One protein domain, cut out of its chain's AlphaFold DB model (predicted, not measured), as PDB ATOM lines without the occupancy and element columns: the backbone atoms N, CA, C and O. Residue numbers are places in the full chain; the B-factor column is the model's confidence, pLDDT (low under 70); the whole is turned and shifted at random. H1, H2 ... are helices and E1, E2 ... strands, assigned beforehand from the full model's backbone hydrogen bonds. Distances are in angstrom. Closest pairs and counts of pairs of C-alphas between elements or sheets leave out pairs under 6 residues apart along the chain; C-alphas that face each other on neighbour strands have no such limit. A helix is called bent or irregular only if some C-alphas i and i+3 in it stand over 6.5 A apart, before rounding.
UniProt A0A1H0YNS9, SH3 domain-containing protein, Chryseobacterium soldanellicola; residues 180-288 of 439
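Overview. This is residues 180 to 288 of the 439 residues of the protein "SH3 domain-containing protein" of Chryseobacterium soldanellicola (UniProt A0A1H0YNS9). A small, strongly twisted sheet of three strands has E1 near the middle of the domain, while the hairpin E2 and E3 runs out toward one end of the longest axis and the long helix H6 makes the other end. H2 and H3 form a side arm between E1 and E2, H1 grazes the sheet, and short stretches near both ends of the printed part pair with E1. The printed part has 109 residues, with six named helices and three named strands in the order H1 E1 H2 H3 E2 E3 H4 H5 H6. The sheet order is E1 - E3 - E2, all antiparallel, and the class is mixed, helices and strands. The whole is compact, with a radius of gyration of the C-alphas of 15.0 A and spans of 48 by 34 by 23 A.

Along the chain. H1, residues 186 to 191, begins with C-alpha 186 at (208.126, 196.905, 109.428). E1 is residues 203 to 206, H2 residues 208 to 212, and H3 residues 217 to 224, 10.5 A long. E2, residues 228 to 233, measures 15.1 A; E3, residues 244 to 250, measures 18.9 A. H4 is residues 252 to 255 and H5 residues 257 to 260. H6, residues 265 to 279, measures 19.6 A and ends with C-alpha 279 at (199.945, 190.153, 115.127). H6 is only just irregular: C-alphas 273 and 276 are 6.6 A apart.

Arrangement. Residues 183 to 184 pair antiparallel with residues 205 to 206 of E1, and residues 283 to 284 with residues 203 to 204. E1 and E3 are antiparallel at 112 degrees, with N 206 and O 249 2.9 A apart. The hairpin E2 and E3 is antiparallel at 146 degrees, with N 229 and O 248 2.8 A apart. E1, H2 H3 and E2 make a split strand-helix-strand unit, two strands of one sheet joined through helices, with E3 between them in the sheet, and its crossover is right-handed. H2 only grazes the sheet; the closest C-alphas of H2 and E3, Pro 208 and Phe 248, are 5.8 A apart. H4 also only grazes the sheet, and H4 and H5 meet only through their link. H5 and H6 are close but not clearly touching, with the C-alphas of Leu 260 and Lys 268 closest at 7.2 A. Every O i to N i+4 pair is within hydrogen-bond range in H1 and H3, but 8 of 11 in H6 and 0 of 1 in H2, where 1 of 2 O i to N i+3 pairs is; H4 and H5 are too short for an i+4 pair.

Size, cuts and confidence. The two C-alphas farthest apart, of Glu 242 and Lys 265, are 48.2 A apart. The printed part has no cut. The link from H1 to E1 is long, with 11 residues. Mean pLDDT of the printed part is 89.2; residues 197, 234 and 287 to 288 are under 70.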
ATOM      1  N   PRO A 180     194.601 192.887 110.123       97.19
ATOM      2  CA  PRO A 180     195.955 193.329 109.787       97.19
ATOM      3  C   PRO A 180     196.006 194.387 108.674       97.19
ATOM      4  O   PRO A 180     196.940 195.184 108.626       97.19
ATOM      5  N   THR A 181     194.972 194.488 107.828       96.19
ATOM      6  CA  THR A 181     194.880 195.555 106.813       96.19
ATOM      7  C   THR A 181     194.771 196.959 107.430       96.19
ATOM      8  O   THR A 181     195.200 197.932 106.807       96.19
ATOM      9  N   TYR A 182     194.306 197.075 108.679       97.50
ATOM     10  CA  TYR A 182     194.182 198.328 109.436       97.50
ATOM     11  C   TYR A 182     195.522 198.778 110.063       97.50
ATOM     12  O   TYR A 182     195.637 199.901 110.566       97.50
ATOM     13  N   LEU A 183     196.541 197.909 110.029       98.25
ATOM     14  CA  LEU A 183     197.834 198.070 110.692       98.25
ATOM     15  C   LEU A 183     198.976 198.323 109.703       98.25
ATOM     16  O   LEU A 183     198.887 197.983 108.521       98.25
ATOM     17  N   ILE A 184     200.070 198.898 110.204       97.19
ATOM     18  CA  ILE A 184     201.374 198.895 109.526       97.19
ATOM     19  C   ILE A 184     202.328 197.888 110.177       97.19
ATOM     20  O   ILE A 184     202.274 197.671 111.385       97.19
ATOM     21  N   ASN A 185     203.202 197.304 109.361       94.44
ATOM     22  CA  ASN A 185     204.305 196.423 109.743       94.44
ATOM     23  C   ASN A 185     205.664 197.102 109.448       94.44
ATOM     24  O   ASN A 185     205.719 198.265 109.038       94.44
ATOM     25  N   GLU A 186     206.768 196.391 109.677       86.69
ATOM     26  CA  GLU A 186     208.126 196.905 109.428       86.69
ATOM     27  C   GLU A 186     208.380 197.130 107.917       86.69
ATOM     28  O   GLU A 186     208.892 198.180 107.537       86.69
ATOM     29  N   GLU A 187     207.881 196.244 107.048       86.12
ATOM     30  CA  GLU A 187     207.893 196.389 105.577       86.12
ATOM     31  C   GLU A 187     207.222 197.693 105.102       86.12
ATOM     32  O   GLU A 187     207.767 198.402 104.255       86.12
ATOM     33  N   PHE A 188     206.075 198.080 105.678       92.12
ATOM     34  CA  PHE A 188     205.445 199.370 105.378       92.12
ATOM     35  C   PHE A 188     206.376 200.547 105.703       92.12
ATOM     36  O   PHE A 188     206.366 201.545 104.979       92.12
ATOM     37  N   LEU A 189     207.178 200.472 106.769       84.94
ATOM     38  CA  LEU A 189     208.154 201.522 107.066       84.94
ATOM     39  C   LEU A 189     209.261 201.530 106.007       84.94
ATOM     40  O   LEU A 189     209.549 202.592 105.462       84.94
ATOM     41  N   GLU A 190     209.816 200.376 105.640       78.56
ATOM     42  CA  GLU A 190     210.846 200.270 104.596       78.56
ATOM     43  C   GLU A 190     210.364 200.829 103.244       78.56
ATOM     44  O   GLU A 190     210.982 201.747 102.693       78.56
ATOM     45  N   MET A 191     209.206 200.368 102.754       75.38
ATOM     46  CA  MET A 191     208.601 200.801 101.483       75.38
ATOM     47  C   MET A 191     208.295 202.306 101.422       75.38
ATOM     48  O   MET A 191     208.240 202.883 100.334       75.38
ATOM     49  N   ASN A 192     208.075 202.948 102.572       77.75
ATOM     50  CA  ASN A 192     207.726 204.366 102.669       77.75
ATOM     51  C   ASN A 192     208.864 205.238 103.225       77.75
ATOM     52  O   ASN A 192     208.638 206.409 103.540       77.75
ATOM     53  N   LEU A 193     210.084 204.693 103.347       75.31
ATOM     54  CA  LEU A 193     211.246 205.354 103.967       75.31
ATOM     55  C   LEU A 193     210.902 205.956 105.348       75.31
ATOM     56  O   LEU A 193     211.298 207.078 105.678       75.31
ATOM     57  N   GLY A 194     210.086 205.224 106.105       75.44
ATOM     58  CA  GLY A 194     209.447 205.632 107.343       75.44
ATOM     59  C   GLY A 194     210.390 205.586 108.537       75.44
ATOM     60  O   GLY A 194     210.982 204.555 108.842       75.44
ATOM     61  N   TYR A 195     210.495 206.703 109.254       75.38
ATOM     62  CA  TYR A 195     211.358 206.842 110.419       75.38
ATOM     63  C   TYR A 195     210.568 207.266 111.662       75.38
ATOM     64  O   TYR A 195     209.945 208.333 111.694       75.38
ATOM     65  N   ILE A 196     210.637 206.442 112.711       79.75
ATOM     66  CA  ILE A 196     210.032 206.713 114.017       79.75
ATOM     67  C   ILE A 196     211.086 207.345 114.931       79.75
ATOM     68  O   ILE A 196     211.945 206.663 115.485       79.75
ATOM     69  N   ARG A 197     211.014 208.668 115.122       65.50
ATOM     70  CA  ARG A 197     211.993 209.408 115.944       65.50
ATOM     71  C   ARG A 197     211.842 209.160 117.450       65.50
ATOM     72  O   ARG A 197     212.802 209.319 118.202       65.50
ATOM     73  N   LYS A 198     210.625 208.856 117.907       74.12
ATOM     74  CA  LYS A 198     210.290 208.570 119.307       74.12
ATOM     75  C   LYS A 198     209.207 207.498 119.349       74.12
ATOM     76  O   LYS A 198     208.125 207.707 118.814       74.12
ATOM     77  N   GLY A 199     209.497 206.391 120.016       77.19
ATOM     78  CA  GLY A 199     208.582 205.272 120.203       77.19
ATOM     79  C   GLY A 199     209.136 204.301 121.242       77.19
ATOM     80  O   GLY A 199     210.042 204.649 122.002       77.19
ATOM     81  N   LYS A 200     208.599 203.085 121.254       81.75
ATOM     82  CA  LYS A 200     209.010 201.963 122.110       81.75
ATOM     83  C   LYS A 200     209.108 200.695 121.253       81.75
ATOM     84  O   LYS A 200     208.584 200.676 120.145       81.75
ATOM     85  N   ASN A 201     209.704 199.623 121.767       82.69
ATOM     86  CA  ASN A 201     209.598 198.316 121.107       82.69
ATOM     87  C   ASN A 201     208.194 197.723 121.284       82.69
ATOM     88  O   ASN A 201     207.521 197.995 122.282       82.69
ATOM     89  N   ASN A 202     207.782 196.889 120.328       86.81
ATOM     90  CA  ASN A 202     206.489 196.206 120.293       86.81
ATOM     91  C   ASN A 202     205.304 197.194 120.292       86.81
ATOM     92  O   ASN A 202     204.353 197.061 121.065       86.81
ATOM     93  N   MET A 203     205.362 198.202 119.419       94.88
ATOM     94  CA  MET A 203     204.191 199.027 119.089       94.88
ATOM     95  C   MET A 203     203.319 198.301 118.066       94.88
ATOM     96  O   MET A 203     203.845 197.653 117.167       94.88
ATOM     97  N   LEU A 204     202.000 198.451 118.169       97.75
ATOM     98  CA  LEU A 204     201.046 197.916 117.195       97.75
ATOM     99  C   LEU A 204     200.266 199.103 116.635       97.75
ATOM    100  O   LEU A 204     199.534 199.752 117.381       97.75
ATOM    101  N   LEU A 205     200.502 199.460 115.372       98.25
ATOM    102  CA  LEU A 205     200.214 200.807 114.868       98.25
ATOM    103  C   LEU A 205     199.048 200.833 113.870       98.25
ATOM    104  O   LEU A 205     199.184 200.372 112.737       98.25
ATOM    105  N   LEU A 206     197.923 201.437 114.275       98.12
ATOM    106  CA  LEU A 206     196.795 201.747 113.389       98.12
ATOM    107  C   LEU A 206     197.132 202.896 112.430       98.12
ATOM    108  O   LEU A 206     197.656 203.937 112.847       98.12
ATOM    109  N   LYS A 207     196.733 202.722 111.166       96.12
ATOM    110  CA  LYS A 207     196.834 203.721 110.093       96.12
ATOM    111  C   LYS A 207     195.895 204.924 110.311       96.12
ATOM    112  O   LYS A 207     194.750 204.723 110.727       96.12
ATOM    113  N   PRO A 208     196.305 206.161 109.961       94.88
ATOM    114  CA  PRO A 208     195.446 207.347 110.039       94.88
ATOM    115  C   PRO A 208     194.159 207.240 109.212       94.88
ATOM    116  O   PRO A 208     193.120 207.748 109.625       94.88
ATOM    117  N   GLU A 209     194.204 206.608 108.039       93.56
ATOM    118  CA  GLU A 209     193.036 206.374 107.189       93.56
ATOM    119  C   GLU A 209     192.114 205.281 107.734       93.56
ATOM    120  O   GLU A 209     190.903 205.473 107.726       93.56
ATOM    121  N   SER A 210     192.655 204.205 108.311       94.69
ATOM    122  CA  SER A 210     191.846 203.158 108.946       94.69
ATOM    123  C   SER A 210     191.064 203.679 110.152       94.69
ATOM    124  O   SER A 210     189.949 203.233 110.382       94.69
ATOM    125  N   ILE A 211     191.584 204.684 110.870       92.81
ATOM    126  CA  ILE A 211     190.848 205.373 111.947       92.81
ATOM    127  C   ILE A 211     189.647 206.175 111.401       92.81
ATOM    128  O   ILE A 211     188.639 206.297 112.088       92.81
ATOM    129  N   LYS A 212     189.702 206.672 110.154       91.88
ATOM    130  CA  LYS A 212     188.583 207.392 109.505       91.88
ATOM    131  C   LYS A 212     187.459 206.465 109.029       91.88
ATOM    132  O   LYS A 212     186.383 206.959 108.712       91.88
ATOM    133  N   LEU A 213     187.712 205.156 108.957       89.88
ATOM    134  CA  LEU A 213     186.703 204.139 108.642       89.88
ATOM    135  C   LEU A 213     185.901 203.703 109.880       89.88
ATOM    136  O   LEU A 213     184.905 203.002 109.735       89.88
ATOM    137  N   LEU A 214     186.331 204.100 111.085       91.31
ATOM    138  CA  LEU A 214     185.698 203.711 112.342       91.31
ATOM    139  C   LEU A 214     184.453 204.569 112.605       91.31
ATOM    140  O   LEU A 214     184.521 205.798 112.674       91.31
ATOM    141  N   THR A 215     183.313 203.909 112.769       89.62
ATOM    142  CA  THR A 215     181.989 204.513 112.966       89.62
ATOM    143  C   THR A 215     181.565 204.533 114.436       89.62
ATOM    144  O   THR A 215     180.804 205.405 114.870       89.62
ATOM    145  N   LEU A 216     182.085 203.602 115.240       91.38
ATOM    146  CA  LEU A 216     181.679 203.365 116.614       91.38
ATOM    147  C   LEU A 216     182.270 204.433 117.542       91.38
ATOM    148  O   LEU A 216     183.386 204.322 118.051       91.38
ATOM    149  N   LYS A 217     181.481 205.471 117.833       90.38
ATOM    150  CA  LYS A 217     181.882 206.639 118.643       90.38
ATOM    151  C   LYS A 217     182.513 206.295 120.002       90.38
ATOM    152  O   LYS A 217     183.309 207.083 120.511       90.38
ATOM    153  N   SER A 218     182.163 205.164 120.618       92.00
ATOM    154  CA  SER A 218     182.780 204.698 121.871       92.00
ATOM    155  C   SER A 218     184.194 204.137 121.670       92.00
ATOM    156  O   SER A 218     185.058 204.386 122.512       92.00
ATOM    157  N   LEU A 219     184.453 203.466 120.544       94.56
ATOM    158  CA  LEU A 219     185.781 203.010 120.142       94.56
ATOM    159  C   LEU A 219     186.664 204.179 119.693       94.56
ATOM    160  O   LEU A 219     187.817 204.251 120.107       94.56
ATOM    161  N   VAL A 220     186.135 205.125 118.911       94.31
ATOM    162  CA  VAL A 220     186.895 206.314 118.480       94.31
ATOM    163  C   VAL A 220     187.402 207.090 119.703       94.31
ATOM    164  O   VAL A 220     188.607 207.278 119.856       94.31
ATOM    165  N   LYS A 221     186.520 207.384 120.674       94.88
ATOM    166  CA  LYS A 221     186.896 207.999 121.966       94.88
ATOM    167  C   LYS A 221     187.944 207.188 122.744       94.88
ATOM    168  O   LYS A 221     188.791 207.775 123.412       94.88
ATOM    169  N   LYS A 222     187.901 205.853 122.674       95.56
ATOM    170  CA  LYS A 222     188.896 204.957 123.291       95.56
ATOM    171  C   LYS A 222     190.255 205.057 122.583       95.56
ATOM    172  O   LYS A 222     191.271 205.110 123.264       95.56
ATOM    173  N   ILE A 223     190.271 205.118 121.250       96.62
ATOM    174  CA  ILE A 223     191.468 205.211 120.395       96.62
ATOM    175  C   ILE A 223     192.121 206.599 120.464       96.62
ATOM    176  O   ILE A 223     193.348 206.704 120.410       96.62
ATOM    177  N   ASP A 224     191.346 207.670 120.631       95.69
ATOM    178  CA  ASP A 224     191.865 209.038 120.774       95.69
ATOM    179  C   ASP A 224     192.691 209.246 122.049       95.69
ATOM    180  O   ASP A 224     193.645 210.020 122.038       95.69
ATOM    181  N   LEU A 225     192.392 208.490 123.109       97.00
ATOM    182  CA  LEU A 225     193.154 208.479 124.363       97.00
ATOM    183  C   LEU A 225     194.458 207.657 124.293       97.00
ATOM    184  O   LEU A 225     195.244 207.687 125.240       97.00
ATOM    185  N   LEU A 226     194.696 206.909 123.210       96.69
ATOM    186  CA  LEU A 226     195.895 206.085 123.042       96.69
ATOM    187  C   LEU A 226     197.075 206.884 122.475       96.69
ATOM    188  O   LEU A 226     196.911 207.920 121.827       96.69
ATOM    189  N   SER A 227     198.286 206.377 122.715       95.19
ATOM    190  CA  SER A 227     199.525 207.048 122.315       95.19
ATOM    191  C   SER A 227     199.596 207.234 120.797       95.19
ATOM    192  O   SER A 227     199.357 206.299 120.031       95.19
ATOM    193  N   LYS A 228     199.931 208.452 120.361       96.56
ATOM    194  CA  LYS A 228     200.112 208.801 118.949       96.56
ATOM    195  C   LYS A 228     201.607 208.869 118.639       96.56
ATOM    196  O   LYS A 228     202.345 209.599 119.299       96.56
ATOM    197  N   ILE A 229     202.049 208.118 117.636       94.44
ATOM    198  CA  ILE A 229     203.448 207.992 117.225       94.44
ATOM    199  C   ILE A 229     203.671 208.831 115.963       94.44
ATOM    200  O   ILE A 229     203.042 208.585 114.935       94.44
ATOM    201  N   GLU A 230     204.557 209.828 116.048       91.06
ATOM    202  CA  GLU A 230     204.989 210.618 114.888       91.06
ATOM    203  C   GLU A 230     205.933 209.774 114.022       91.06
ATOM    204  O   GLU A 230     207.037 209.427 114.454       91.06
ATOM    205  N   ILE A 231     205.510 209.488 112.790       87.50
ATOM    206  CA  ILE A 231     206.339 208.849 111.769       87.50
ATOM    207  C   ILE A 231     206.617 209.869 110.670       87.50
ATOM    208  O   ILE A 231     205.697 210.469 110.107       87.50
ATOM    209  N   GLN A 232     207.896 210.069 110.357       82.00
ATOM    210  CA  GLN A 232     208.303 210.803 109.164       82.00
ATOM    211  C   GLN A 232     208.365 209.820 107.994       82.00
ATOM    212  O   GLN A 232     209.159 208.887 108.036       82.00
ATOM    213  N   LEU A 233     207.552 210.039 106.966       78.31
ATOM    214  CA  LEU A 233     207.477 209.214 105.760       78.31
ATOM    215  C   LEU A 233     208.133 209.957 104.587       78.31
ATOM    216  O   LEU A 233     207.949 211.168 104.428       78.31
ATOM    217  N   GLY A 234     208.914 209.244 103.777       66.56
ATOM    218  CA  GLY A 234     209.557 209.777 102.576       66.56
ATOM    219  C   GLY A 234     208.711 209.605 101.305       66.56
ATOM    220  O   GLY A 234     207.598 209.100 101.371       66.56
ATOM    221  N   PRO A 235     209.233 210.012 100.132       72.00
ATOM    222  CA  PRO A 235     208.530 209.901  98.853       72.00
ATOM    223  C   PRO A 235     208.190 208.457  98.457       72.00
ATOM    224  O   PRO A 235     209.089 207.667  98.172       72.00
ATOM    225  N   SER A 236     206.898 208.141  98.380       81.06
ATOM    226  CA  SER A 236     206.346 206.855  97.938       81.06
ATOM    227  C   SER A 236     204.939 207.039  97.345       81.06
ATOM    228  O   SER A 236     204.382 208.138  97.382       81.06
ATOM    229  N   PHE A 237     204.307 205.963  96.864       81.62
ATOM    230  CA  PHE A 237     202.892 206.006  96.463       81.62
ATOM    231  C   PHE A 237     201.953 206.417  97.614       81.62
ATOM    232  O   PHE A 237     201.044 207.210  97.397       81.62
ATOM    233  N   TYR A 238     202.194 205.949  98.844       83.00
ATOM    234  CA  TYR A 238     201.382 206.297 100.025       83.00
ATOM    235  C   TYR A 238     201.504 207.778 100.428       83.00
ATOM    236  O   TYR A 238     200.616 208.348 101.070       83.00
ATOM    237  N   THR A 239     202.613 208.423 100.064       79.62
ATOM    238  CA  THR A 239     202.859 209.841 100.344       79.62
ATOM    239  C   THR A 239     202.639 210.758  99.144       79.62
ATOM    240  O   THR A 239     202.974 211.937  99.232       79.62
ATOM    241  N   ASN A 240     202.085 210.254  98.033       85.94
ATOM    242  CA  ASN A 240     201.992 210.976  96.754       85.94
ATOM    243  C   ASN A 240     203.351 211.545  96.284       85.94
ATOM    244  O   ASN A 240     203.418 212.597  95.654       85.94
ATOM    245  N   PHE A 241     204.439 210.835  96.594       78.88
ATOM    246  CA  PHE A 241     205.838 211.208  96.368       78.88
ATOM    247  C   PHE A 241     206.333 212.452  97.133       78.88
ATOM    248  O   PHE A 241     207.407 212.982  96.835       78.88
ATOM    249  N   GLU A 242     205.630 212.870  98.186       72.81
ATOM    250  CA  GLU A 242     206.072 213.929  99.100       72.81
ATOM    251  C   GLU A 242     206.772 213.370 100.356       72.81
ATOM    252  O   GLU A 242     206.744 212.174 100.646       72.81
ATOM    253  N   THR A 243     207.437 214.238 101.126       78.38
ATOM    254  CA  THR A 243     207.936 213.894 102.471       78.38
ATOM    255  C   THR A 243     206.993 214.496 103.504       78.38
ATOM    256  O   THR A 243     206.960 215.717 103.654       78.38
ATOM    257  N   LYS A 244     206.234 213.656 104.215       85.00
ATOM    258  CA  LYS A 244     205.202 214.082 105.176       85.00
ATOM    259  C   LYS A 244     205.453 213.516 106.574       85.00
ATOM    260  O   LYS A 244     206.210 212.565 106.758       85.00
ATOM    261  N   LYS A 245     204.806 214.115 107.575       87.50
ATOM    262  CA  LYS A 245     204.711 213.577 108.936       87.50
ATOM    263  C   LYS A 245     203.282 213.145 109.196       87.50
ATOM    264  O   LYS A 245     202.373 213.937 108.961       87.50
ATOM    265  N   GLU A 246     203.093 211.946 109.729       93.06
ATOM    266  CA  GLU A 246     201.772 211.442 110.104       93.06
ATOM    267  C   GLU A 246     201.794 210.776 111.483       93.06
ATOM    268  O   GLU A 246     202.839 210.344 111.975       93.06
ATOM    269  N   PHE A 247     200.625 210.750 112.125       95.19
ATOM    270  CA  PHE A 247     200.444 210.287 113.497       95.19
ATOM    271  C   PHE A 247     199.658 208.975 113.510       95.19
ATOM    272  O   PHE A 247     198.436 208.965 113.374       95.19
ATOM    273  N   PHE A 248     200.377 207.872 113.687       97.56
ATOM    274  CA  PHE A 248     199.810 206.529 113.809       97.56
ATOM    275  C   PHE A 248     199.408 206.283 115.267       97.56
ATOM    276  O   PHE A 248     200.016 206.852 116.174       97.56
ATOM    277  N   THR A 249     198.385 205.464 115.530       98.19
ATOM    278  CA  THR A 249     197.942 205.206 116.918       98.19
ATOM    279  C   THR A 249     198.446 203.858 117.420       98.19
ATOM    280  O   THR A 249     198.148 202.829 116.820       98.19
ATOM    281  N   ASP A 250     199.172 203.862 118.540       97.81
ATOM    282  CA  ASP A 250     199.672 202.657 119.203       97.81
ATOM    283  C   ASP A 250     198.588 201.992 120.062       97.81
ATOM    284  O   ASP A 250     198.253 202.440 121.162       97.81
ATOM    285  N   ILE A 251     198.073 200.878 119.547       97.62
ATOM    286  CA  ILE A 251     197.051 200.043 120.178       97.62
ATOM    287  C   ILE A 251     197.623 198.817 120.904       97.62
ATOM    288  O   ILE A 251     196.852 197.996 121.394       97.62
ATOM    289  N   SER A 252     198.950 198.682 121.036       95.56
ATOM    290  CA  SER A 252     199.578 197.552 121.758       95.56
ATOM    291  C   SER A 252     199.055 197.381 123.194       95.56
ATOM    292  O   SER A 252     198.972 196.267 123.707       95.56
ATOM    293  N   SER A 253     198.627 198.475 123.831       93.62
ATOM    294  CA  SER A 253     197.989 198.476 125.156       93.62
ATOM    295  C   SER A 253     196.681 197.673 125.229       93.62
ATOM    296  O   SER A 253     196.354 197.166 126.300       93.62
ATOM    297  N   LEU A 254     195.962 197.488 124.113       94.88
ATOM    298  CA  LEU A 254     194.745 196.666 124.057       94.88
ATOM    299  C   LEU A 254     195.027 195.167 124.257       94.88
ATOM    300  O   LEU A 254     194.118 194.426 124.627       94.88
ATOM    301  N   PHE A 255     196.279 194.748 124.045       94.00
ATOM    302  CA  PHE A 255     196.747 193.361 124.107       94.00
ATOM    303  C   PHE A 255     197.874 193.152 125.144       94.00
ATOM    304  O   PHE A 255     198.530 192.112 125.154       94.00
ATOM    305  N   GLY A 256     198.115 194.144 126.011       88.38
ATOM    306  CA  GLY A 256     199.189 194.133 127.013       88.38
ATOM    307  C   GLY A 256     198.912 193.263 128.247       88.38
ATOM    308  O   GLY A 256     197.902 192.565 128.330       88.38
ATOM    309  N   ASN A 257     199.802 193.333 129.243       86.19
ATOM    310  CA  ASN A 257     199.755 192.496 130.452       86.19
ATOM    311  C   ASN A 257     198.390 192.540 131.160       86.19
ATOM    312  O   ASN A 257     197.798 191.489 131.383       86.19
ATOM    313  N   ASP A 258     197.833 193.729 131.403       87.38
ATOM    314  CA  ASP A 258     196.508 193.934 132.003       87.38
ATOM    315  C   ASP A 258     195.380 193.197 131.263       87.38
ATOM    316  O   ASP A 258     194.348 192.884 131.854       87.38
ATOM    317  N   PHE A 259     195.522 192.963 129.957       92.00
ATOM    318  CA  PHE A 259     194.594 192.168 129.159       92.00
ATOM    319  C   PHE A 259     194.887 190.668 129.319       92.00
ATOM    320  O   PHE A 259     193.978 189.903 129.641       92.00
ATOM    321  N   LEU A 260     196.153 190.259 129.190       91.75
ATOM    322  CA  LEU A 260     196.582 188.863 129.330       91.75
ATOM    323  C   LEU A 260     196.301 188.297 130.731       91.75
ATOM    324  O   LEU A 260     195.929 187.136 130.861       91.75
ATOM    325  N   GLU A 261     196.425 189.086 131.796       92.69
ATOM    326  CA  GLU A 261     196.141 188.657 133.172       92.69
ATOM    327  C   GLU A 261     194.674 188.263 133.393       92.69
ATOM    328  O   GLU A 261     194.397 187.417 134.243       92.69
ATOM    329  N   LYS A 262     193.745 188.797 132.589       94.75
ATOM    330  CA  LYS A 262     192.319 188.439 132.644       94.75
ATOM    331  C   LYS A 262     192.020 187.078 132.006       94.75
ATOM    332  O   LYS A 262     191.003 186.478 132.337       94.75
ATOM    333  N   LEU A 263     192.878 186.596 131.102       95.25
ATOM    334  CA  LEU A 263     192.673 185.345 130.368       95.25
ATOM    335  C   LEU A 263     193.075 184.120 131.211       95.25
ATOM    336  O   LEU A 263     194.191 184.035 131.747       95.25
ATOM    337  N   SER A 264     192.190 183.123 131.255       97.38
ATOM    338  CA  SER A 264     192.490 181.771 131.736       97.38
ATOM    339  C   SER A 264     193.487 181.045 130.820       97.38
ATOM    340  O   SER A 264     193.796 181.495 129.718       97.38
ATOM    341  N   LYS A 265     193.997 179.886 131.261       95.69
ATOM    342  CA  LYS A 265     195.006 179.109 130.516       95.69
ATOM    343  C   LYS A 265     194.563 178.774 129.083       95.69
ATOM    344  O   LYS A 265     195.318 179.023 128.154       95.69
ATOM    345  N   SER A 266     193.333 178.298 128.901       95.38
ATOM    346  CA  SER A 266     192.780 177.960 127.580       95.38
ATOM    347  C   SER A 266     192.475 179.183 126.709       95.38
ATOM    348  O   SER A 266     192.556 179.105 125.488       95.38
ATOM    349  N   GLU A 267     192.143 180.325 127.317       98.31
ATOM    350  CA  GLU A 267     191.954 181.589 126.591       98.31
ATOM    351  C   GLU A 267     193.302 182.179 126.133       98.31
ATOM    352  O   GLU A 267     193.376 182.747 125.046       98.31
ATOM    353  N   LYS A 268     194.382 181.981 126.908       97.06
ATOM    354  CA  LYS A 268     195.766 182.307 126.508       97.06
ATOM    355  C   LYS A 268     196.251 181.434 125.364       97.06
ATOM    356  O   LYS A 268     196.697 181.971 124.362       97.06
ATOM    357  N   GLU A 269     196.084 180.118 125.473       95.81
ATOM    358  CA  GLU A 269     196.437 179.164 124.411       95.81
ATOM    359  C   GLU A 269     195.726 179.499 123.088       95.81
ATOM    360  O   GLU A 269     196.339 179.451 122.023       95.81
ATOM    361  N   LEU A 270     194.452 179.915 123.147       97.50
ATOM    362  CA  LEU A 270     193.722 180.384 121.969       97.50
ATOM    363  C   LEU A 270     194.240 181.736 121.448       97.50
ATOM    364  O   LEU A 270     194.433 181.880 120.243       97.50
ATOM    365  N   TYR A 271     194.467 182.720 122.324       97.56
ATOM    366  CA  TYR A 271     195.024 184.024 121.945       97.56
ATOM    367  C   TYR A 271     196.403 183.883 121.282       97.56
ATOM    368  O   TYR A 271     196.644 184.479 120.234       97.56
ATOM    369  N   GLU A 272     197.284 183.059 121.845       95.94
ATOM    370  CA  GLU A 272     198.612 182.775 121.303       95.94
ATOM    371  C   GLU A 272     198.513 182.134 119.911       95.94
ATOM    372  O   GLU A 272     199.152 182.605 118.970       95.94
ATOM    373  N   ALA A 273     197.654 181.120 119.754       95.12
ATOM    374  CA  ALA A 273     197.496 180.388 118.499       95.12
ATOM    375  C   ALA A 273     196.763 181.163 117.388       95.12
ATOM    376  O   ALA A 273     197.033 180.914 116.210       95.12
ATOM    377  N   LYS A 274     195.829 182.065 117.726       96.56
ATOM    378  CA  LYS A 274     194.924 182.714 116.753       96.56
ATOM    379  C   LYS A 274     195.127 184.212 116.560       96.56
ATOM    380  O   LYS A 274     194.761 184.719 115.508       96.56
ATOM    381  N   VAL A 275     195.657 184.923 117.556       96.62
ATOM    382  CA  VAL A 275     195.765 186.393 117.541       96.62
ATOM    383  C   VAL A 275     197.225 186.822 117.555       96.62
ATOM    384  O   VAL A 275     197.666 187.530 116.654       96.62
ATOM    385  N   LEU A 276     198.009 186.366 118.537       94.50
ATOM    386  CA  LEU A 276     199.424 186.732 118.632       94.50
ATOM    387  C   LEU A 276     200.242 186.163 117.467       94.50
ATOM    388  O   LEU A 276     201.120 186.855 116.965       94.50
ATOM    389  N   SER A 277     199.921 184.951 117.013       92.31
ATOM    390  CA  SER A 277     200.525 184.300 115.843       92.31
ATOM    391  C   SER A 277     200.457 185.129 114.556       92.31
ATOM    392  O   SER A 277     201.348 185.008 113.725       92.31
ATOM    393  N   ILE A 278     199.430 185.974 114.404       94.75
ATOM    394  CA  ILE A 278     199.241 186.861 113.247       94.75
ATOM    395  C   ILE A 278     199.759 188.272 113.555       94.75
ATOM    396  O   ILE A 278     200.427 188.884 112.727       94.75
ATOM    397  N   LEU A 279     199.506 188.802 114.757       95.69
ATOM    398  CA  LEU A 279     199.945 190.153 115.127       95.69
ATOM    399  C   LEU A 279     201.459 190.267 115.384       95.69
ATOM    400  O   LEU A 279     201.977 191.383 115.372       95.69
ATOM    401  N   ALA A 280     202.183 189.157 115.578       91.31
ATOM    402  CA  ALA A 280     203.644 189.124 115.749       91.31
ATOM    403  C   ALA A 280     204.413 189.862 114.633       91.31
ATOM    404  O   ALA A 280     205.391 190.566 114.917       91.31
ATOM    405  N   ASP A 281     203.923 189.760 113.396       90.56
ATOM    406  CA  ASP A 281     204.531 190.364 112.203       90.56
ATOM    407  C   ASP A 281     204.156 191.851 112.027       90.56
ATOM    408  O   ASP A 281     204.791 192.579 111.265       90.56
ATOM    409  N   PHE A 282     203.162 192.332 112.784       96.88
ATOM    410  CA  PHE A 282     202.695 193.726 112.803       96.88
ATOM    411  C   PHE A 282     203.173 194.498 114.044       96.88
ATOM    412  O   PHE A 282     203.012 195.718 114.124       96.88
ATOM    413  N   TYR A 283     203.795 193.816 115.012       93.31
ATOM    414  CA  TYR A 283     204.488 194.467 116.119       93.31
ATOM    415  C   TYR A 283     205.802 195.082 115.639       93.31
ATOM    416  O   TYR A 283     206.811 194.383 115.525       93.31
ATOM    417  N   ILE A 284     205.791 196.403 115.445       90.75
ATOM    418  CA  ILE A 284     206.983 197.195 115.154       90.75
ATOM    419  C   ILE A 284     207.954 197.068 116.327       90.75
ATOM    420  O   ILE A 284     207.729 197.620 117.415       90.75
ATOM    421  N   LYS A 285     209.066 196.371 116.102       82.69
ATOM    422  CA  LYS A 285     210.278 196.564 116.891       82.69
ATOM    423  C   LYS A 285     210.952 197.805 116.319       82.69
ATOM    424  O   LYS A 285     211.168 197.898 115.114       82.69
ATOM    425  N   LEU A 286     211.284 198.779 117.166       70.88
ATOM    426  CA  LEU A 286     212.295 199.734 116.736       70.88
ATOM    427  C   LEU A 286     213.595 198.954 116.632       70.88
ATOM    428  O   LEU A 286     213.854 198.068 117.455       70.88
ATOM    429  N   ASP A 287     214.412 199.284 115.637       56.25
ATOM    430  CA  ASP A 287     215.748 198.730 115.605       56.25
ATOM    431  C   ASP A 287     216.479 199.256 116.845       56.25
ATOM    432  O   ASP A 287     216.827 200.435 116.952       56.25
ATOM    433  N   SER A 288     216.635 198.372 117.834       52.12
ATOM    434  CA  SER A 288     217.568 198.540 118.941       52.12
ATOM    435  C   SER A 288     218.853 199.109 118.356       52.12
ATOM    436  O   SER A 288     219.355 198.518 117.399       52.12
TER     437      SER A 288